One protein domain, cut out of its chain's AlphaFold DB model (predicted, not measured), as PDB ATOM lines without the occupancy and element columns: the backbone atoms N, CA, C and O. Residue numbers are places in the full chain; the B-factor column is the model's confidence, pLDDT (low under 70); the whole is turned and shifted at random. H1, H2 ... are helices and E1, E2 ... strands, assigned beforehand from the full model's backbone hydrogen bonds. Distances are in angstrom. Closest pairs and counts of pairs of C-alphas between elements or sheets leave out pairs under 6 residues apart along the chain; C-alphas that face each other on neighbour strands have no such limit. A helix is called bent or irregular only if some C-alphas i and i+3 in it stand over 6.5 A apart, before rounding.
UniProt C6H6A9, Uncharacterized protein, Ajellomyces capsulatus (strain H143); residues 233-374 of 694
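What this domain is: This is residues 233 to 374 of the 694 residues of an uncharacterized protein of Ajellomyces capsulatus (strain H143) (UniProt C6H6A9). A long helical hairpin, H4 and H5, makes most of the length and runs from a small head built of two separate strand pairs and three short helices. In the head, E3 pairs with E4 and H3 packs on E4, while the hairpin E1 and E2 ends in a tip, residues 250 to 255, that sticks out. The printed part has 142 residues, with named elements in the order E1, E2, H1, H2, H3, E3, H4, H5, E4; the two sheets, E1 - E2 and E3 - E4, are both antiparallel, and the class is mixed, helices and strands. The whole is extended, with a radius of gyration of the C-alphas of 24.0 A and spans of 79 by 34 by 21 A.

How they stand to each other: E1, residues 245 to 251, and E2, residues 254 to 261, form an antiparallel hairpin at 147 degrees, with N 247 and O 258 within hydrogen-bond range at 2.8 A. E4, residues 367 to 374, comes closest to E2 at the C-alphas of Trp 372 and Leu 258, 8.0 A apart. E3, residues 297 to 299, is antiparallel to E4 at 130 degrees, with N 298 and O 369 within hydrogen-bond range at 2.9 A. The closest C-alphas of H3, residues 288 to 294, and E4 are those of Pro 288 and Ala 373, 5.2 A apart. H1, residues 263 to 267, and H2, residues 270 to 277, only just touch, and only at the corner by their link, with 3 pairs of C-alphas within 8 A; the closest are those of Ala 267 and His 273, 6.6 A. H2 is irregular, with C-alphas 271 and 274 7.1 A apart. H2 and H3 are close but not clearly touching, with the C-alphas of Ser 271 and Leu 294 6.5 A apart. H4, residues 303 to 333, and H5, residues 338 to 363, form a helical hairpin and touch, closest at the C-alphas of Val 320 and Met 351, 6.1 A, at a shallow tilt of 27 degrees, opposite ways. Every O i to N i+4 pair is within hydrogen-bond range in H1 and H4, against 2 of 4 in H2, 21 of 22 in H5 and 1 of 3 in H3, where 3 of 4 O i to N i+3 pairs are within range.

Where its parts are: E1 begins at C-alpha 245, (-4.471, -34.816, -10.359), and measures 19.4 A; E2 measures 21.4 A. H4 begins at C-alpha 303, (-8.185, -40.320, -28.788), and is 44.6 A long; H5 is 37.3 A. E4 measures 18.9 A and ends at C-alpha 374, (-18.788, -39.836, -10.322).

The domain as a whole: The two C-alphas farthest apart, those of Asn 281 and Tyr 335, are 79.7 A apart. The printed part has no cut, and no link is long. Residues 277 to 282 stand free, and residues 276 to 284 have pLDDT under 70; the mean of the printed part is 92.6.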
ATOM      1  N   LEU A 233     -12.557 -40.383 -23.076       96.56
ATOM      2  CA  LEU A 233     -13.157 -41.722 -23.079       96.56
ATOM      3  C   LEU A 233     -12.479 -42.614 -24.122       96.56
ATOM      4  O   LEU A 233     -12.202 -42.185 -25.241       96.56
ATOM      5  N   SER A 234     -12.244 -43.881 -23.775       96.38
ATOM      6  CA  SER A 234     -11.648 -44.847 -24.705       96.38
ATOM      7  C   SER A 234     -12.539 -45.128 -25.917       96.38
ATOM      8  O   SER A 234     -12.019 -45.417 -26.991       96.38
ATOM      9  N   SER A 235     -13.861 -45.034 -25.738       95.44
ATOM     10  CA  SER A 235     -14.887 -45.312 -26.747       95.44
ATOM     11  C   SER A 235     -15.285 -44.107 -27.605       95.44
ATOM     12  O   SER A 235     -15.852 -44.307 -28.671       95.44
ATOM     13  N   GLU A 236     -15.022 -42.874 -27.158       94.31
ATOM     14  CA  GLU A 236     -15.463 -41.656 -27.851       94.31
ATOM     15  C   GLU A 236     -14.249 -40.936 -28.465       94.31
ATOM     16  O   GLU A 236     -13.423 -40.388 -27.726       94.31
ATOM     17  N   PRO A 237     -14.084 -40.943 -29.803       90.94
ATOM     18  CA  PRO A 237     -12.905 -40.378 -30.452       90.94
ATOM     19  C   PRO A 237     -12.760 -38.866 -30.252       90.94
ATOM     20  O   PRO A 237     -11.631 -38.378 -30.293       90.94
ATOM     21  N   ARG A 238     -13.854 -38.127 -30.021       89.94
ATOM     22  CA  ARG A 238     -13.842 -36.664 -29.845       89.94
ATOM     23  C   ARG A 238     -13.840 -36.204 -28.386       89.94
ATOM     24  O   ARG A 238     -13.690 -35.012 -28.146       89.94
ATOM     25  N   ALA A 239     -13.971 -37.101 -27.405       88.44
ATOM     26  CA  ALA A 239     -13.965 -36.727 -25.988       88.44
ATOM     27  C   ALA A 239     -12.587 -36.170 -25.605       88.44
ATOM     28  O   ALA A 239     -11.566 -36.854 -25.740       88.44
ATOM     29  N   THR A 240     -12.543 -34.903 -25.184       91.38
ATOM     30  CA  THR A 240     -11.288 -34.150 -25.145       91.38
ATOM     31  C   THR A 240     -11.286 -33.039 -24.099       91.38
ATOM     32  O   THR A 240     -12.307 -32.421 -23.811       91.38
ATOM     33  N   ALA A 241     -10.190 -33.012 -23.338       92.12
ATOM     34  CA  ALA A 241     -10.323 -32.989 -21.892       92.12
ATOM     35  C   ALA A 241      -8.947 -32.967 -21.159       92.12
ATOM     36  O   ALA A 241      -8.031 -33.660 -21.603       92.12
ATOM     37  N   SER A 242      -8.830 -32.280 -20.010       93.50
ATOM     38  CA  SER A 242      -7.628 -32.233 -19.137       93.50
ATOM     39  C   SER A 242      -7.701 -33.160 -17.911       93.50
ATOM     40  O   SER A 242      -8.777 -33.470 -17.407       93.50
ATOM     41  N   PHE A 243      -6.573 -33.622 -17.381       95.06
ATOM     42  CA  PHE A 243      -6.531 -34.452 -16.172       95.06
ATOM     43  C   PHE A 243      -6.112 -33.631 -14.950       95.06
ATOM     44  O   PHE A 243      -5.056 -33.015 -14.979       95.06
ATOM     45  N   GLY A 244      -6.885 -33.635 -13.863       94.50
ATOM     46  CA  GLY A 244      -6.612 -32.738 -12.735       94.50
ATOM     47  C   GLY A 244      -5.437 -33.169 -11.868       94.50
ATOM     48  O   GLY A 244      -4.449 -32.460 -11.739       94.50
ATOM     49  N   GLY A 245      -5.514 -34.353 -11.272       95.12
ATOM     50  CA  GLY A 245      -4.471 -34.816 -10.359       95.12
ATOM     51  C   GLY A 245      -4.825 -36.126  -9.676       95.12
ATOM     52  O   GLY A 245      -5.844 -36.740  -9.993       95.12
ATOM     53  N   LYS A 246      -3.980 -36.560  -8.738       96.50
ATOM     54  CA  LYS A 246      -4.144 -37.803  -7.979       96.50
ATOM     55  C   LYS A 246      -4.528 -37.559  -6.522       96.50
ATOM     56  O   LYS A 246      -3.839 -36.853  -5.775       96.50
ATOM     57  N   LEU A 247      -5.561 -38.278  -6.106       97.19
ATOM     58  CA  LEU A 247      -6.013 -38.441  -4.732       97.19
ATOM     59  C   LEU A 247      -5.761 -39.876  -4.260       97.19
ATOM     60  O   LEU A 247      -5.695 -40.818  -5.049       97.19
ATOM     61  N   ILE A 248      -5.634 -40.040  -2.949       97.06
ATOM     62  CA  ILE A 248      -5.692 -41.330  -2.269       97.06
ATOM     63  C   ILE A 248      -6.995 -41.366  -1.479       97.06
ATOM     64  O   ILE A 248      -7.209 -40.526  -0.599       97.06
ATOM     65  N   VAL A 249      -7.842 -42.352  -1.770       97.44
ATOM     66  CA  VAL A 249      -9.096 -42.582  -1.047       97.44
ATOM     67  C   VAL A 249      -9.013 -43.880  -0.256       97.44
ATOM     68  O   VAL A 249      -8.749 -44.950  -0.808       97.44
ATOM     69  N   ARG A 250      -9.249 -43.780   1.054       97.56
ATOM     70  CA  ARG A 250      -9.211 -44.900   1.993       97.56
ATOM     71  C   ARG A 250     -10.619 -45.287   2.447       97.56
ATOM     72  O   ARG A 250     -11.234 -44.555   3.227       97.56
ATOM     73  N   ARG A 251     -11.101 -46.451   1.998       95.75
ATOM     74  CA  ARG A 251     -12.399 -47.058   2.365       95.75
ATOM     75  C   ARG A 251     -12.099 -48.248   3.288       95.75
ATOM     76  O   ARG A 251     -11.693 -49.315   2.847       95.75
ATOM     77  N   GLY A 252     -12.180 -48.032   4.603       95.50
ATOM     78  CA  GLY A 252     -11.765 -49.028   5.602       95.50
ATOM     79  C   GLY A 252     -10.264 -49.364   5.541       95.50
ATOM     80  O   GLY A 252      -9.410 -48.523   5.856       95.50
ATOM     81  N   ILE A 253      -9.942 -50.609   5.170       96.00
ATOM     82  CA  ILE A 253      -8.559 -51.080   4.968       96.00
ATOM     83  C   ILE A 253      -8.039 -50.837   3.545       96.00
ATOM     84  O   ILE A 253      -6.827 -50.828   3.346       96.00
ATOM     85  N   GLU A 254      -8.928 -50.622   2.575       96.50
ATOM     86  CA  GLU A 254      -8.564 -50.439   1.171       96.50
ATOM     87  C   GLU A 254      -8.018 -49.034   0.928       96.50
ATOM     88  O   GLU A 254      -8.539 -48.046   1.455       96.50
ATOM     89  N   ILE A 255      -6.970 -48.945   0.109       95.81
ATOM     90  CA  ILE A 255      -6.326 -47.695  -0.297       95.81
ATOM     91  C   ILE A 255      -6.337 -47.658  -1.823       95.81
ATOM     92  O   ILE A 255      -5.664 -48.459  -2.466       95.81
ATOM     93  N   ASN A 256      -7.100 -46.725  -2.386       96.31
ATOM     94  CA  ASN A 256      -7.263 -46.559  -3.825       96.31
ATOM     95  C   ASN A 256      -6.501 -45.310  -4.290       96.31
ATOM     96  O   ASN A 256      -6.723 -44.218  -3.762       96.31
ATOM     97  N   GLU A 257      -5.610 -45.466  -5.273       96.19
ATOM     98  CA  GLU A 257      -4.949 -44.353  -5.968       96.19
ATOM     99  C   GLU A 257      -5.807 -43.929  -7.165       96.19
ATOM    100  O   GLU A 257      -5.956 -44.678  -8.133       96.19
ATOM    101  N   LEU A 258      -6.399 -42.736  -7.080       97.31
ATOM    102  CA  LEU A 258      -7.450 -42.286  -7.987       97.31
ATOM    103  C   LEU A 258      -7.084 -40.969  -8.672       97.31
ATOM    104  O   LEU A 258      -6.684 -40.002  -8.027       97.31
ATOM    105  N   GLY A 259      -7.276 -40.921  -9.984       97.00
ATOM    106  CA  GLY A 259      -7.269 -39.706 -10.783       97.00
ATOM    107  C   GLY A 259      -8.529 -38.870 -10.600       97.00
ATOM    108  O   GLY A 259      -9.591 -39.429 -10.344       97.00
ATOM    109  N   VAL A 260      -8.426 -37.554 -10.793       97.38
ATOM    110  CA  VAL A 260      -9.559 -36.614 -10.800       97.38
ATOM    111  C   VAL A 260      -9.782 -36.067 -12.207       97.38
ATOM    112  O   VAL A 260      -8.868 -35.543 -12.844       97.38
ATOM    113  N   THR A 261     -11.021 -36.162 -12.673       96.31
ATOM    114  CA  THR A 261     -11.545 -35.556 -13.905       96.31
ATOM    115  C   THR A 261     -12.982 -35.068 -13.632       96.31
ATOM    116  O   THR A 261     -13.410 -35.125 -12.483       96.31
ATOM    117  N   ASN A 262     -13.740 -34.594 -14.631       95.69
ATOM    118  CA  ASN A 262     -15.148 -34.211 -14.435       95.69
ATOM    119  C   ASN A 262     -16.103 -35.286 -14.901       95.69
ATOM    120  O   ASN A 262     -15.767 -36.137 -15.728       95.69
ATOM    121  N   PHE A 263     -17.330 -35.184 -14.401       95.56
ATOM    122  CA  PHE A 263     -18.395 -36.084 -14.770       95.56
ATOM    123  C   PHE A 263     -18.841 -35.879 -16.221       95.56
ATOM    124  O   PHE A 263     -19.033 -36.874 -16.915       95.56
ATOM    125  N   HIS A 264     -18.890 -34.646 -16.749       93.12
ATOM    126  CA  HIS A 264     -19.274 -34.421 -18.159       93.12
ATOM    127  C   HIS A 264     -18.411 -35.163 -19.186       93.12
ATOM    128  O   HIS A 264     -18.896 -35.530 -20.252       93.12
ATOM    129  N   VAL A 265     -17.146 -35.423 -18.856       92.31
ATOM    130  CA  VAL A 265     -16.187 -36.120 -19.727       92.31
ATOM    131  C   VAL A 265     -16.569 -37.583 -19.904       92.31
ATOM    132  O   VAL A 265     -16.300 -38.163 -20.951       92.31
ATOM    133  N   VAL A 266     -17.159 -38.179 -18.865       94.62
ATOM    134  CA  VAL A 266     -17.540 -39.593 -18.829       94.62
ATOM    135  C   VAL A 266     -19.027 -39.791 -19.107       94.62
ATOM    136  O   VAL A 266     -19.393 -40.819 -19.663       94.62
ATOM    137  N   ALA A 267     -19.878 -38.807 -18.801       92.75
ATOM    138  CA  ALA A 267     -21.335 -38.875 -18.940       92.75
ATOM    139  C   ALA A 267     -21.823 -39.155 -20.375       92.75
ATOM    140  O   ALA A 267     -22.912 -39.698 -20.551       92.75
ATOM    141  N   SER A 268     -21.024 -38.837 -21.400       90.88
ATOM    142  CA  SER A 268     -21.321 -39.180 -22.797       90.88
ATOM    143  C   SER A 268     -21.194 -40.678 -23.110       90.88
ATOM    144  O   SER A 268     -21.707 -41.121 -24.140       90.88
ATOM    145  N   HIS A 269     -20.575 -41.481 -22.236       94.50
ATOM    146  CA  HIS A 269     -20.508 -42.934 -22.389       94.50
ATOM    147  C   HIS A 269     -21.913 -43.550 -22.349       94.50
ATOM    148  O   HIS A 269     -22.678 -43.294 -21.423       94.50
ATOM    149  N   GLN A 270     -22.239 -44.408 -23.320       93.31
ATOM    150  CA  GLN A 270     -23.594 -44.951 -23.521       93.31
ATOM    151  C   GLN A 270     -24.194 -45.584 -22.251       93.31
ATOM    152  O   GLN A 270     -25.363 -45.373 -21.940       93.31
ATOM    153  N   SER A 271     -23.381 -46.293 -21.460       91.62
ATOM    154  CA  SER A 271     -23.830 -46.921 -20.206       91.62
ATOM    155  C   SER A 271     -24.144 -45.941 -19.058       91.62
ATOM    156  O   SER A 271     -24.696 -46.357 -18.042       91.62
ATOM    157  N   LEU A 272     -23.836 -44.648 -19.211       88.50
ATOM    158  CA  LEU A 272     -24.126 -43.571 -18.252       88.50
ATOM    159  C   LEU A 272     -25.301 -42.667 -18.685       88.50
ATOM    160  O   LEU A 272     -25.728 -41.802 -17.914       88.50
ATOM    161  N   HIS A 273     -25.876 -42.875 -19.880       87.06
ATOM    162  CA  HIS A 273     -26.990 -42.055 -20.390       87.06
ATOM    163  C   HIS A 273     -28.228 -42.138 -19.485       87.06
ATOM    164  O   HIS A 273     -28.840 -41.112 -19.190       87.06
ATOM    165  N   GLY A 274     -28.549 -43.328 -18.964       80.62
ATOM    166  CA  GLY A 274     -29.679 -43.530 -18.046       80.62
ATOM    167  C   GLY A 274     -29.566 -42.729 -16.741       80.62
ATOM    168  O   GLY A 274     -30.550 -42.141 -16.301       80.62
ATOM    169  N   LEU A 275     -28.358 -42.619 -16.173       77.62
ATOM    170  CA  LEU A 275     -28.107 -41.851 -14.942       77.62
ATOM    171  C   LEU A 275     -28.242 -40.335 -15.170       77.62
ATOM    172  O   LEU A 275     -28.609 -39.592 -14.266       77.62
ATOM    173  N   THR A 276     -27.960 -39.869 -16.390       67.44
ATOM    174  CA  THR A 276     -27.977 -38.437 -16.738       67.44
ATOM    175  C   THR A 276     -29.399 -37.915 -16.994       67.44
ATOM    176  O   THR A 276     -29.679 -36.737 -16.767       67.44
ATOM    177  N   LEU A 277     -30.310 -38.783 -17.449       58.09
ATOM    178  CA  LEU A 277     -31.686 -38.426 -17.825       58.09
ATOM    179  C   LEU A 277     -32.699 -38.523 -16.668       58.09
ATOM    180  O   LEU A 277     -33.809 -38.002 -16.786       58.09
ATOM    181  N   SER A 278     -32.313 -39.117 -15.534       61.09
ATOM    182  CA  SER A 278     -33.103 -39.246 -14.296       61.09
ATOM    183  C   SER A 278     -33.287 -37.893 -13.573       61.09
ATOM    184  O   SER A 278     -32.833 -37.667 -12.452       61.09
ATOM    185  N   ARG A 279     -33.958 -36.926 -14.221       58.28
ATOM    186  CA  ARG A 279     -34.179 -35.571 -13.668       58.28
ATOM    187  C   ARG A 279     -35.061 -35.548 -12.413       58.28
ATOM    188  O   ARG A 279     -34.983 -34.577 -11.664       58.28
ATOM    189  N   GLN A 280     -35.899 -36.567 -12.200       58.81
ATOM    190  CA  GLN A 280     -36.962 -36.552 -11.185       58.81
ATOM    191  C   GLN A 280     -36.623 -37.282  -9.873       58.81
ATOM    192  O   GLN A 280     -37.175 -36.911  -8.842       58.81
ATOM    193  N   ASN A 281     -35.691 -38.242  -9.865       51.12
ATOM    194  CA  ASN A 281     -35.357 -39.022  -8.668       51.12
ATOM    195  C   ASN A 281     -33.899 -38.799  -8.247       51.12
ATOM    196  O   ASN A 281     -32.989 -39.297  -8.890       51.12
ATOM    197  N   GLN A 282     -33.699 -38.026  -7.172       55.69
ATOM    198  CA  GLN A 282     -32.482 -37.902  -6.339       55.69
ATOM    199  C   GLN A 282     -31.082 -38.087  -6.985       55.69
ATOM    200  O   GLN A 282     -30.156 -38.501  -6.295       55.69
ATOM    201  N   GLY A 283     -30.889 -37.683  -8.248       58.44
ATOM    202  CA  GLY A 283     -29.588 -37.553  -8.921       58.44
ATOM    203  C   GLY A 283     -28.685 -38.779  -8.780       58.44
ATOM    204  O   GLY A 283     -27.784 -38.773  -7.937       58.44
ATOM    205  N   ASP A 284     -28.922 -39.798  -9.610       69.50
ATOM    206  CA  ASP A 284     -28.247 -41.093  -9.529       69.50
ATOM    207  C   ASP A 284     -26.716 -40.956  -9.471       69.50
ATOM    208  O   ASP A 284     -26.027 -40.596 -10.430       69.50
ATOM    209  N   ARG A 285     -26.177 -41.250  -8.285       87.31
ATOM    210  CA  ARG A 285     -24.748 -41.163  -7.988       87.31
ATOM    211  C   ARG A 285     -24.032 -42.342  -8.630       87.31
ATOM    212  O   ARG A 285     -24.416 -43.496  -8.422       87.31
ATOM    213  N   LEU A 286     -22.927 -42.074  -9.320       93.88
ATOM    214  CA  LEU A 286     -22.044 -43.137  -9.779       93.88
ATOM    215  C   LEU A 286     -21.149 -43.569  -8.607       93.88
ATOM    216  O   LEU A 286     -20.064 -43.027  -8.395       93.88
ATOM    217  N   THR A 287     -21.654 -44.498  -7.796       95.50
ATOM    218  CA  THR A 287     -20.932 -45.110  -6.670       95.50
ATOM    219  C   THR A 287     -19.829 -46.059  -7.166       95.50
ATOM    220  O   THR A 287     -19.907 -46.518  -8.308       95.50
ATOM    221  N   PRO A 288     -18.834 -46.413  -6.323       96.12
ATOM    222  CA  PRO A 288     -17.827 -47.430  -6.650       96.12
ATOM    223  C   PRO A 288     -18.409 -48.742  -7.163       96.12
ATOM    224  O   PRO A 288     -17.969 -49.279  -8.180       96.12
ATOM    225  N   ASP A 289     -19.449 -49.214  -6.485       94.31
ATOM    226  CA  ASP A 289     -20.046 -50.517  -6.743       94.31
ATOM    227  C   ASP A 289     -20.851 -50.490  -8.068       94.31
ATOM    228  O   ASP A 289     -20.827 -51.455  -8.831       94.31
ATOM    229  N   HIS A 290     -21.466 -49.347  -8.421       92.88
ATOM    230  CA  HIS A 290     -22.076 -49.137  -9.742       92.88
ATOM    231  C   HIS A 290     -21.016 -49.011 -10.847       92.88
ATOM    232  O   HIS A 290     -21.096 -49.716 -11.853       92.88
ATOM    233  N   ALA A 291     -20.002 -48.158 -10.661       95.00
ATOM    234  CA  ALA A 291     -18.969 -47.872 -11.660       95.00
ATOM    235  C   ALA A 291     -18.194 -49.125 -12.094       95.00
ATOM    236  O   ALA A 291     -17.930 -49.307 -13.285       95.00
ATOM    237  N   ALA A 292     -17.912 -50.023 -11.144       94.19
ATOM    238  CA  ALA A 292     -17.252 -51.299 -11.397       94.19
ATOM    239  C   ALA A 292     -17.996 -52.178 -12.422       94.19
ATOM    240  O   ALA A 292     -17.346 -52.881 -13.194       94.19
ATOM    241  N   SER A 293     -19.333 -52.110 -12.483       93.94
ATOM    242  CA  SER A 293     -20.123 -52.885 -13.453       93.94
ATOM    243  C   SER A 293     -20.147 -52.278 -14.862       93.94
ATOM    244  O   SER A 293     -20.387 -52.991 -15.833       93.94
ATOM    245  N   LEU A 294     -19.863 -50.977 -14.996       93.00
ATOM    246  CA  LEU A 294     -19.938 -50.249 -16.268       93.00
ATOM    247  C   LEU A 294     -18.624 -50.252 -17.065       93.00
ATOM    248  O   LEU A 294     -18.654 -49.974 -18.262       93.00
ATOM    249  N   ASN A 295     -17.488 -50.521 -16.405       94.88
ATOM    250  CA  ASN A 295     -16.142 -50.614 -16.996       94.88
ATOM    251  C   ASN A 295     -15.779 -49.458 -17.962       94.88
ATOM    252  O   ASN A 295     -15.201 -49.666 -19.030       94.88
ATOM    253  N   VAL A 296     -16.138 -48.222 -17.601       96.81
ATOM    254  CA  VAL A 296     -15.928 -47.038 -18.452       96.81
ATOM    255  C   VAL A 296     -14.437 -46.699 -18.515       96.81
ATOM    256  O   VAL A 296     -13.867 -46.197 -17.546       96.81
ATOM    257  N   GLY A 297     -13.794 -46.992 -19.645       97.31
ATOM    258  CA  GLY A 297     -12.362 -46.779 -19.860       97.31
ATOM    259  C   GLY A 297     -11.996 -45.343 -20.253       97.31
ATOM    260  O   GLY A 297     -12.721 -44.669 -20.986       97.31
ATOM    261  N   LEU A 298     -10.824 -44.888 -19.803       97.38
ATOM    262  CA  LEU A 298     -10.238 -43.594 -20.162       97.38
ATOM    263  C   LEU A 298      -8.824 -43.758 -20.742       97.38
ATOM    264  O   LEU A 298      -8.061 -44.646 -20.342       97.38
ATOM    265  N   VAL A 299      -8.463 -42.872 -21.673       96.56
ATOM    266  CA  VAL A 299      -7.186 -42.867 -22.404       96.56
ATOM    267  C   VAL A 299      -6.474 -41.514 -22.352       96.56
ATOM    268  O   VAL A 299      -7.129 -40.476 -22.407       96.56
ATOM    269  N   SER A 300      -5.138 -41.545 -22.278       94.56
ATOM    270  CA  SER A 300      -4.226 -40.397 -22.200       94.56
ATOM    271  C   SER A 300      -2.994 -40.670 -23.076       94.56
ATOM    272  O   SER A 300      -2.300 -41.666 -22.832       94.56
ATOM    273  N   PRO A 301      -2.677 -39.819 -24.068       94.56
ATOM    274  CA  PRO A 301      -3.497 -38.713 -24.558       94.56
ATOM    275  C   PRO A 301      -4.888 -39.186 -25.005       94.56
ATOM    276  O   PRO A 301      -5.091 -40.364 -25.326       94.56
ATOM    277  N   SER A 302      -5.847 -38.258 -25.011       95.00
ATOM    278  CA  SER A 302      -7.187 -38.497 -25.559       95.00
ATOM    279  C   SER A 302      -7.119 -39.064 -26.982       95.00
ATOM    280  O   SER A 302      -6.154 -38.824 -27.710       95.00
ATOM    281  N   ASN A 303      -8.149 -39.795 -27.418       94.50
ATOM    282  CA  ASN A 303      -8.185 -40.320 -28.788       94.50
ATOM    283  C   ASN A 303      -8.074 -39.208 -29.844       94.50
ATOM    284  O   ASN A 303      -7.345 -39.384 -30.816       94.50
ATOM    285  N   PHE A 304      -8.716 -38.062 -29.612       92.88
ATOM    286  CA  PHE A 304      -8.624 -36.876 -30.461       92.88
ATOM    287  C   PHE A 304      -7.177 -36.391 -30.623       92.88
ATOM    288  O   PHE A 304      -6.694 -36.317 -31.746       92.88
ATOM    289  N   ASP A 305      -6.455 -36.136 -29.523       92.62
ATOM    290  CA  ASP A 305      -5.059 -35.677 -29.605       92.62
ATOM    291  C   ASP A 305      -4.127 -36.744 -30.165       92.62
ATOM    292  O   ASP A 305      -3.233 -36.425 -30.938       92.62
ATOM    293  N   ALA A 306      -4.325 -38.011 -29.794       92.50
ATOM    294  CA  ALA A 306      -3.525 -39.109 -30.321       92.50
ATOM    295  C   ALA A 306      -3.668 -39.221 -31.847       92.50
ATOM    296  O   ALA A 306      -2.693 -39.504 -32.537       92.50
ATOM    297  N   ASN A 307      -4.875 -38.991 -32.370       93.12
ATOM    298  CA  ASN A 307      -5.145 -39.003 -33.803       93.12
ATOM    299  C   ASN A 307      -4.625 -37.730 -34.486       93.12
ATOM    300  O   ASN A 307      -3.938 -37.851 -35.489       93.12
ATOM    301  N   PHE A 308      -4.850 -36.546 -33.910       91.06
ATOM    302  CA  PHE A 308      -4.328 -35.269 -34.418       91.06
ATOM    303  C   PHE A 308      -2.790 -35.257 -34.479       91.06
ATOM    304  O   PHE A 308      -2.189 -34.870 -35.476       91.06
ATOM    305  N   LYS A 309      -2.128 -35.759 -33.430       91.81
ATOM    306  CA  LYS A 309      -0.671 -35.903 -33.395       91.81
ATOM    307  C   LYS A 309      -0.177 -36.965 -34.385       91.81
ATOM    308  O   LYS A 309       0.879 -36.760 -34.980       91.81
ATOM    309  N   ARG A 310      -0.929 -38.054 -34.605       93.50
ATOM    310  CA  ARG A 310      -0.625 -39.035 -35.664       93.50
ATOM    311  C   ARG A 310      -0.718 -38.393 -37.049       93.50
ATOM    312  O   ARG A 310       0.229 -38.526 -37.807       93.50
ATOM    313  N   GLU A 311      -1.779 -37.644 -37.333       94.25
ATOM    314  CA  GLU A 311      -1.983 -36.933 -38.601       94.25
ATOM    315  C   GLU A 311      -0.839 -35.945 -38.894       94.25
ATOM    316  O   GLU A 311      -0.294 -35.935 -39.995       94.25
ATOM    317  N   ILE A 312      -0.390 -35.170 -37.897       92.44
ATOM    318  CA  ILE A 312       0.793 -34.296 -38.025       92.44
ATOM    319  C   ILE A 312       2.050 -35.104 -38.388       92.44
ATOM    320  O   ILE A 312       2.815 -34.700 -39.264       92.44
ATOM    321  N   VAL A 313       2.273 -36.239 -37.721       94.06
ATOM    322  CA  VAL A 313       3.444 -37.104 -37.939       94.06
ATOM    323  C   VAL A 313       3.388 -37.803 -39.304       94.06
ATOM    324  O   VAL A 313       4.405 -37.869 -39.990       94.06
ATOM    325  N   GLU A 314       2.218 -38.260 -39.746       95.56
ATOM    326  CA  GLU A 314       1.990 -38.848 -41.074       95.56
ATOM    327  C   GLU A 314       2.205 -37.808 -42.184       95.56
ATOM    328  O   GLU A 314       2.984 -38.050 -43.107       95.56
ATOM    329  N   ASN A 315       1.642 -36.604 -42.042       95.75
ATOM    330  CA  ASN A 315       1.871 -35.492 -42.969       95.75
ATOM    331  C   ASN A 315       3.356 -35.085 -43.042       95.75
ATOM    332  O   ASN A 315       3.874 -34.803 -44.128       95.75
ATOM    333  N   ALA A 316       4.066 -35.087 -41.908       95.19
ATOM    334  CA  ALA A 316       5.504 -34.827 -41.863       95.19
ATOM    335  C   ALA A 316       6.318 -35.942 -42.548       95.19
ATOM    336  O   ALA A 316       7.236 -35.639 -43.316       95.19
ATOM    337  N   LEU A 317       5.965 -37.216 -42.336       96.50
ATOM    338  CA  LEU A 317       6.580 -38.352 -43.035       96.50
ATOM    339  C   LEU A 317       6.382 -38.260 -44.543       96.50
ATOM    340  O   LEU A 317       7.342 -38.454 -45.285       96.50
ATOM    341  N   ASP A 318       5.177 -37.941 -45.005       97.12
ATOM    342  CA  ASP A 318       4.862 -37.862 -46.431       97.12
ATOM    343  C   ASP A 318       5.491 -36.633 -47.106       97.12
ATOM    344  O   ASP A 318       5.812 -36.670 -48.296       97.12
ATOM    345  N   LEU A 319       5.724 -35.542 -46.372       97.06
ATOM    346  CA  LEU A 319       6.527 -34.415 -46.853       97.06
ATOM    347  C   LEU A 319       8.009 -34.798 -46.989       97.06
ATOM    348  O   LEU A 319       8.575 -34.659 -48.074       97.06
ATOM    349  N   VAL A 320       8.618 -35.352 -45.936       97.12
ATOM    350  CA  VAL A 320      10.035 -35.752 -45.962       97.12
ATOM    351  C   VAL A 320      10.283 -36.873 -46.978       97.12
ATOM    352  O   VAL A 320      11.283 -36.828 -47.695       97.12
ATOM    353  N   ARG A 321       9.370 -37.846 -47.104       97.75
ATOM    354  CA  ARG A 321       9.471 -38.941 -48.082       97.75
ATOM    355  C   ARG A 321       9.511 -38.404 -49.513       97.75
ATOM    356  O   ARG A 321      10.418 -38.776 -50.248       97.75
ATOM    357  N   ARG A 322       8.617 -37.475 -49.879       98.00
ATOM    358  CA  ARG A 322       8.607 -36.843 -51.213       98.00
ATOM    359  C   ARG A 322       9.907 -36.095 -51.520       98.00
ATOM    360  O   ARG A 322      10.413 -36.189 -52.637       98.00
ATOM    361  N   ASP A 323      10.476 -35.386 -50.545       97.69
ATOM    362  CA  ASP A 323      11.759 -34.689 -50.722       97.69
ATOM    363  C   ASP A 323      12.944 -35.665 -50.864       97.69
ATOM    364  O   ASP A 323      13.837 -35.447 -51.692       97.69
ATOM    365  N   VAL A 324      12.942 -36.768 -50.106       97.44
ATOM    366  CA  VAL A 324      13.923 -37.859 -50.237       97.44
ATOM    367  C   VAL A 324      13.810 -38.529 -51.608       97.44
ATOM    368  O   VAL A 324      14.821 -38.655 -52.296       97.44
ATOM    369  N   GLU A 325      12.607 -38.910 -52.038       97.38
ATOM    370  CA  GLU A 325      12.337 -39.526 -53.345       97.38
ATOM    371  C   GLU A 325      12.783 -38.616 -54.496       97.38
ATOM    372  O   GLU A 325      13.490 -39.063 -55.398       97.38
ATOM    373  N   LYS A 326      12.473 -37.317 -54.425       97.50
ATOM    374  CA  LYS A 326      12.895 -36.322 -55.420       97.50
ATOM    375  C   LYS A 326      14.419 -36.214 -55.539       97.50
ATOM    376  O   LYS A 326      14.938 -36.158 -56.653       97.50
ATOM    377  N   LEU A 327      15.147 -36.199 -54.419       96.75
ATOM    378  CA  LEU A 327      16.617 -36.188 -54.430       96.75
ATOM    379  C   LEU A 327      17.215 -37.533 -54.868       96.75
ATOM    380  O   LEU A 327      18.270 -37.550 -55.498       96.75
ATOM    381  N   GLN A 328      16.563 -38.655 -54.558       96.62
ATOM    382  CA  GLN A 328      16.982 -39.979 -55.023       96.62
ATOM    383  C   GLN A 328      16.779 -40.149 -56.531       96.62
ATOM    384  O   GLN A 328      17.648 -40.722 -57.183       96.62
ATOM    385  N   GLU A 329      15.696 -39.615 -57.099       97.19
ATOM    386  CA  GLU A 329      15.473 -39.629 -58.547       97.19
ATOM    387  C   GLU A 329      16.475 -38.717 -59.265       97.19
ATOM    388  O   GLU A 329      17.140 -39.160 -60.198       97.19
ATOM    389  N   GLN A 330      16.719 -37.505 -58.745       96.69
ATOM    390  CA  GLN A 330      17.807 -36.645 -59.237       96.69
ATOM    391  C   GLN A 330      19.172 -37.349 -59.205       96.69
ATOM    392  O   GLN A 330      19.968 -37.154 -60.113       96.69
ATOM    393  N   ARG A 331      19.438 -38.203 -58.206       96.44
ATOM    394  CA  ARG A 331      20.674 -39.002 -58.114       96.44
ATOM    395  C   ARG A 331      20.775 -40.117 -59.163       96.44
ATOM    396  O   ARG A 331      21.874 -40.604 -59.415       96.44
ATOM    397  N   ARG A 332      19.650 -40.574 -59.725       96.62
ATOM    398  CA  ARG A 332      19.623 -41.576 -60.806       96.62
ATOM    399  C   ARG A 332      19.906 -40.939 -62.161       96.62
ATOM    400  O   ARG A 332      20.570 -41.562 -62.984       96.62
ATOM    401  N   THR A 333      19.420 -39.719 -62.383       96.44
ATOM    402  CA  THR A 333      19.598 -38.985 -63.645       96.44
ATOM    403  C   THR A 333      20.891 -38.170 -63.689       96.44
ATOM    404  O   THR A 333      21.472 -38.007 -64.759       96.44
ATOM    405  N   GLU A 334      21.350 -37.650 -62.547       95.50
ATOM    406  CA  GLU A 334      22.458 -36.697 -62.438       95.50
ATOM    407  C   GLU A 334      23.352 -36.992 -61.219       95.50
ATOM    408  O   GLU A 334      22.933 -37.569 -60.213       95.50
ATOM    409  N   TYR A 335      24.612 -36.550 -61.266       95.25
ATOM    410  CA  TYR A 335      25.494 -36.620 -60.100       95.25
ATOM    411  C   TYR A 335      25.142 -35.509 -59.099       95.25
ATOM    412  O   TYR A 335      25.382 -34.328 -59.360       95.25
ATOM    413  N   LEU A 336      24.593 -35.883 -57.936       95.69
ATOM    414  CA  LEU A 336      24.314 -34.936 -56.853       95.69
ATOM    415  C   LEU A 336      25.598 -34.234 -56.398       95.69
ATOM    416  O   LEU A 336      26.598 -34.875 -56.085       95.69
ATOM    417  N   ASN A 337      25.553 -32.909 -56.258       96.62
ATOM    418  CA  ASN A 337      26.659 -32.187 -55.638       96.62
ATOM    419  C   ASN A 337      26.692 -32.420 -54.113       96.62
ATOM    420  O   ASN A 337      25.672 -32.691 -53.475       96.62
ATOM    421  N   GLY A 338      27.853 -32.207 -53.486       96.75
ATOM    422  CA  GLY A 338      28.037 -32.441 -52.046       96.75
ATOM    423  C   GLY A 338      27.162 -31.587 -51.105       96.75
ATOM    424  O   GLY A 338      27.162 -31.822 -49.897       96.75
ATOM    425  N   LYS A 339      26.408 -30.594 -51.606       96.88
ATOM    426  CA  LYS A 339      25.358 -29.899 -50.834       96.88
ATOM    427  C   LYS A 339      24.035 -30.676 -50.885       96.88
ATOM    428  O   LYS A 339      23.384 -30.782 -49.848       96.88
ATOM    429  N   GLN A 340      23.665 -31.228 -52.042       97.00
ATOM    430  CA  GLN A 340      22.513 -32.126 -52.196       97.00
ATOM    431  C   GLN A 340      22.713 -33.431 -51.419       97.00
ATOM    432  O   GLN A 340      21.797 -33.838 -50.714       97.00
ATOM    433  N   GLU A 341      23.906 -34.036 -51.442       96.88
ATOM    434  CA  GLU A 341      24.190 -35.240 -50.640       96.88
ATOM    435  C   GLU A 341      23.988 -34.986 -49.137       96.88
ATOM    436  O   GLU A 341      23.278 -35.732 -48.466       96.88
ATOM    437  N   ARG A 342      24.521 -33.873 -48.608       97.00
ATOM    438  CA  ARG A 342      24.296 -33.466 -47.207       97.00
ATOM    439  C   ARG A 342      22.829 -33.161 -46.904       97.00
ATOM    440  O   ARG A 342      22.410 -33.343 -45.764       97.00
ATOM    441  N   ALA A 343      22.067 -32.654 -47.874       96.75
ATOM    442  CA  ALA A 343      20.635 -32.421 -47.716       96.75
ATOM    443  C   ALA A 343      19.867 -33.749 -47.656       96.75
ATOM    444  O   ALA A 343      19.067 -33.929 -46.744       96.75
ATOM    445  N   LEU A 344      20.187 -34.699 -48.541       97.25
ATOM    446  CA  LEU A 344      19.629 -36.049 -48.539       97.25
ATOM    447  C   LEU A 344      19.911 -36.763 -47.209       97.25
ATOM    448  O   LEU A 344      18.971 -37.217 -46.570       97.25
ATOM    449  N   SER A 345      21.157 -36.772 -46.720       97.00
ATOM    450  CA  SER A 345      21.482 -37.376 -45.414       97.00
ATOM    451  C   SER A 345      20.721 -36.736 -44.247       97.00
ATOM    452  O   SER A 345      20.334 -37.435 -43.315       97.00
ATOM    453  N   LYS A 346      20.484 -35.416 -44.284       97.69
ATOM    454  CA  LYS A 346      19.682 -34.718 -43.265       97.69
ATOM    455  C   LYS A 346      18.199 -35.067 -43.343       97.69
ATOM    456  O   LYS A 346      17.591 -35.285 -42.302       97.69
ATOM    457  N   LEU A 347      17.630 -35.114 -44.546       97.50
ATOM    458  CA  LEU A 347      16.238 -35.515 -44.761       97.50
ATOM    459  C   LEU A 347      16.016 -36.964 -44.329       97.50
ATOM    460  O   LEU A 347      15.025 -37.253 -43.676       97.50
ATOM    461  N   GLN A 348      16.967 -37.852 -44.614       97.81
ATOM    462  CA  GLN A 348      16.885 -39.262 -44.245       97.81
ATOM    463  C   GLN A 348      16.973 -39.454 -42.720       97.81
ATOM    464  O   GLN A 348      16.110 -40.110 -42.147       97.81
ATOM    465  N   ALA A 349      17.889 -38.756 -42.036       96.94
ATOM    466  CA  ALA A 349      17.912 -38.713 -40.569       96.94
ATOM    467  C   ALA A 349      16.640 -38.081 -39.960       96.94
ATOM    468  O   ALA A 349      16.196 -38.488 -38.888       96.94
ATOM    469  N   GLY A 350      16.034 -37.101 -40.642       96.12
ATOM    470  CA  GLY A 350      14.725 -36.554 -40.277       96.12
ATOM    471  C   GLY A 350      13.604 -37.585 -40.426       96.12
ATOM    472  O   GLY A 350      12.796 -37.742 -39.518       96.12
ATOM    473  N   MET A 351      13.593 -38.339 -41.527       97.44
ATOM    474  CA  MET A 351      12.641 -39.424 -41.775       97.44
ATOM    475  C   MET A 351      12.741 -40.507 -40.696       97.44
ATOM    476  O   MET A 351      11.717 -40.936 -40.173       97.44
ATOM    477  N   ASP A 352      13.956 -40.901 -40.312       96.81
ATOM    478  CA  ASP A 352      14.197 -41.869 -39.237       96.81
ATOM    479  C   ASP A 352      13.688 -41.357 -37.878       96.81
ATOM    480  O   ASP A 352      13.053 -42.107 -37.134       96.81
ATOM    481  N   ALA A 353      13.896 -40.072 -37.568       95.56
ATOM    482  CA  ALA A 353      13.400 -39.455 -36.338       95.56
ATOM    483  C   ALA A 353      11.862 -39.405 -36.278       95.56
ATOM    484  O   ALA A 353      11.274 -39.779 -35.263       95.56
ATOM    485  N   VAL A 354      11.197 -39.007 -37.369       94.12
ATOM    486  CA  VAL A 354       9.725 -38.962 -37.429       94.12
ATOM    487  C   VAL A 354       9.129 -40.382 -37.470       94.12
ATOM    488  O   VAL A 354       8.094 -40.634 -36.856       94.12
ATOM    489  N   ASN A 355       9.807 -41.357 -38.092       96.00
ATOM    490  CA  ASN A 355       9.421 -42.774 -38.021       96.00
ATOM    491  C   ASN A 355       9.492 -43.312 -36.583       96.00
ATOM    492  O   ASN A 355       8.603 -44.052 -36.159       96.00
ATOM    493  N   LEU A 356      10.526 -42.938 -35.820       94.88
ATOM    494  CA  LEU A 356      10.652 -43.306 -34.408       94.88
ATOM    495  C   LEU A 356       9.524 -42.690 -33.563       94.88
ATOM    496  O   LEU A 356       8.965 -43.368 -32.702       94.88
ATOM    497  N   GLU A 357       9.136 -41.443 -33.844       93.50
ATOM    498  CA  GLU A 357       7.987 -40.785 -33.209       93.50
ATOM    499  C   GLU A 357       6.655 -41.479 -33.557       93.50
ATOM    500  O   GLU A 357       5.854 -41.761 -32.664       93.50
ATOM    501  N   ALA A 358       6.445 -41.854 -34.824       93.94
ATOM    502  CA  ALA A 358       5.281 -42.630 -35.261       93.94
ATOM    503  C   ALA A 358       5.199 -43.999 -34.561       93.94
ATOM    504  O   ALA A 358       4.133 -44.416 -34.102       93.94
ATOM    505  N   GLN A 359       6.334 -44.696 -34.425       94.50
ATOM    506  CA  GLN A 359       6.416 -45.952 -33.675       94.50
ATOM    507  C   GLN A 359       6.128 -45.742 -32.183       94.50
ATOM    508  O   GLN A 359       5.396 -46.538 -31.596       94.50
ATOM    509  N   ALA A 360       6.637 -44.670 -31.571       92.19
ATOM    510  CA  ALA A 360       6.351 -44.338 -30.177       92.19
ATOM    511  C   ALA A 360       4.854 -44.060 -29.948       92.19
ATOM    512  O   ALA A 360       4.279 -44.591 -28.999       92.19
ATOM    513  N   LEU A 361       4.200 -43.310 -30.843       91.06
ATOM    514  CA  LEU A 361       2.754 -43.045 -30.807       91.06
ATOM    515  C   LEU A 361       1.910 -44.317 -30.959       91.06
ATOM    516  O   LEU A 361       0.900 -44.468 -30.271       91.06
ATOM    517  N   ASN A 362       2.315 -45.237 -31.835       91.81
ATOM    518  CA  ASN A 362       1.590 -46.490 -32.065       91.81
ATOM    519  C   ASN A 362       1.806 -47.518 -30.940       91.81
ATOM    520  O   ASN A 362       0.883 -48.261 -30.611       91.81
ATOM    521  N   ASN A 363       2.983 -47.523 -30.308       93.25
ATOM    522  CA  ASN A 363       3.309 -48.391 -29.169       93.25
ATOM    523  C   ASN A 363       2.892 -47.800 -27.806       93.25
ATOM    524  O   ASN A 363       3.042 -48.455 -26.771       93.25
ATOM    525  N   LEU A 364       2.376 -46.568 -27.778       89.88
ATOM    526  CA  LEU A 364       1.946 -45.898 -26.558       89.88
ATOM    527  C   LEU A 364       0.761 -46.633 -25.920       89.88
ATOM    528  O   LEU A 364      -0.360 -46.614 -26.433       89.88
ATOM    529  N   ASN A 365       0.976 -47.207 -24.735       92.00
ATOM    530  CA  ASN A 365      -0.114 -47.722 -23.909       92.00
ATOM    531  C   ASN A 365      -0.987 -46.563 -23.401       92.00
ATOM    532  O   ASN A 365      -0.796 -46.067 -22.291       92.00
ATOM    533  N   LYS A 366      -1.970 -46.135 -24.199       94.25
ATOM    534  CA  LYS A 366      -2.866 -45.015 -23.873       94.25
ATOM    535  C   LYS A 366      -3.782 -45.265 -22.667       94.25
ATOM    536  O   LYS A 366      -4.343 -44.300 -22.154       94.25
ATOM    537  N   ALA A 367      -3.952 -46.503 -22.192       95.25
ATOM    538  CA  ALA A 367      -4.875 -46.804 -21.096       95.25
ATOM    539  C   ALA A 367      -4.492 -46.030 -19.822       95.25
ATOM    540  O   ALA A 367      -3.378 -46.160 -19.313       95.25
ATOM    541  N   THR A 368      -5.413 -45.199 -19.333       94.06
ATOM    542  CA  THR A 368      -5.216 -44.326 -18.158       94.06
ATOM    543  C   THR A 368      -5.872 -44.876 -16.910       94.06
ATOM    544  O   THR A 368      -5.399 -44.612 -15.812       94.06
ATOM    545  N   GLY A 369      -6.951 -45.636 -17.077       96.31
ATOM    546  CA  GLY A 369      -7.726 -46.180 -15.976       96.31
ATOM    547  C   GLY A 369      -9.181 -46.405 -16.356       96.31
ATOM    548  O   GLY A 369      -9.577 -46.194 -17.506       96.31
ATOM    549  N   THR A 370      -9.972 -46.806 -15.371       97.50
ATOM    550  CA  THR A 370     -11.431 -46.942 -15.474       97.50
ATOM    551  C   THR A 370     -12.116 -45.991 -14.502       97.50
ATOM    552  O   THR A 370     -11.567 -45.670 -13.446       97.50
ATOM    553  N   VAL A 371     -13.308 -45.504 -14.843       97.75
ATOM    554  CA  VAL A 371     -14.103 -44.680 -13.924       97.75
ATOM    555  C   VAL A 371     -14.453 -45.506 -12.691       97.75
ATOM    556  O   VAL A 371     -14.956 -46.621 -12.797       97.75
ATOM    557  N   TRP A 372     -14.172 -44.937 -11.524       97.94
ATOM    558  CA  TRP A 372     -14.382 -45.551 -10.220       97.94
ATOM    559  C   TRP A 372     -15.509 -44.883  -9.435       97.94
ATOM    560  O   TRP A 372     -16.212 -45.554  -8.705       97.94
ATOM    561  N   ALA A 373     -15.724 -43.577  -9.578       97.75
ATOM    562  CA  ALA A 373     -16.896 -42.907  -9.015       97.75
ATOM    563  C   ALA A 373     -17.199 -41.624  -9.795       97.75
ATOM    564  O   ALA A 373     -16.344 -41.132 -10.532       97.75
ATOM    565  N   GLY A 374     -18.387 -41.053  -9.622       96.81
ATOM    566  CA  GLY A 374     -18.788 -39.836 -10.322       96.81
ATOM    567  C   GLY A 374     -19.902 -39.061  -9.630       96.81
ATOM    568  O   GLY A 374     -20.767 -39.630  -8.963       96.81
TER     569      GLY A 374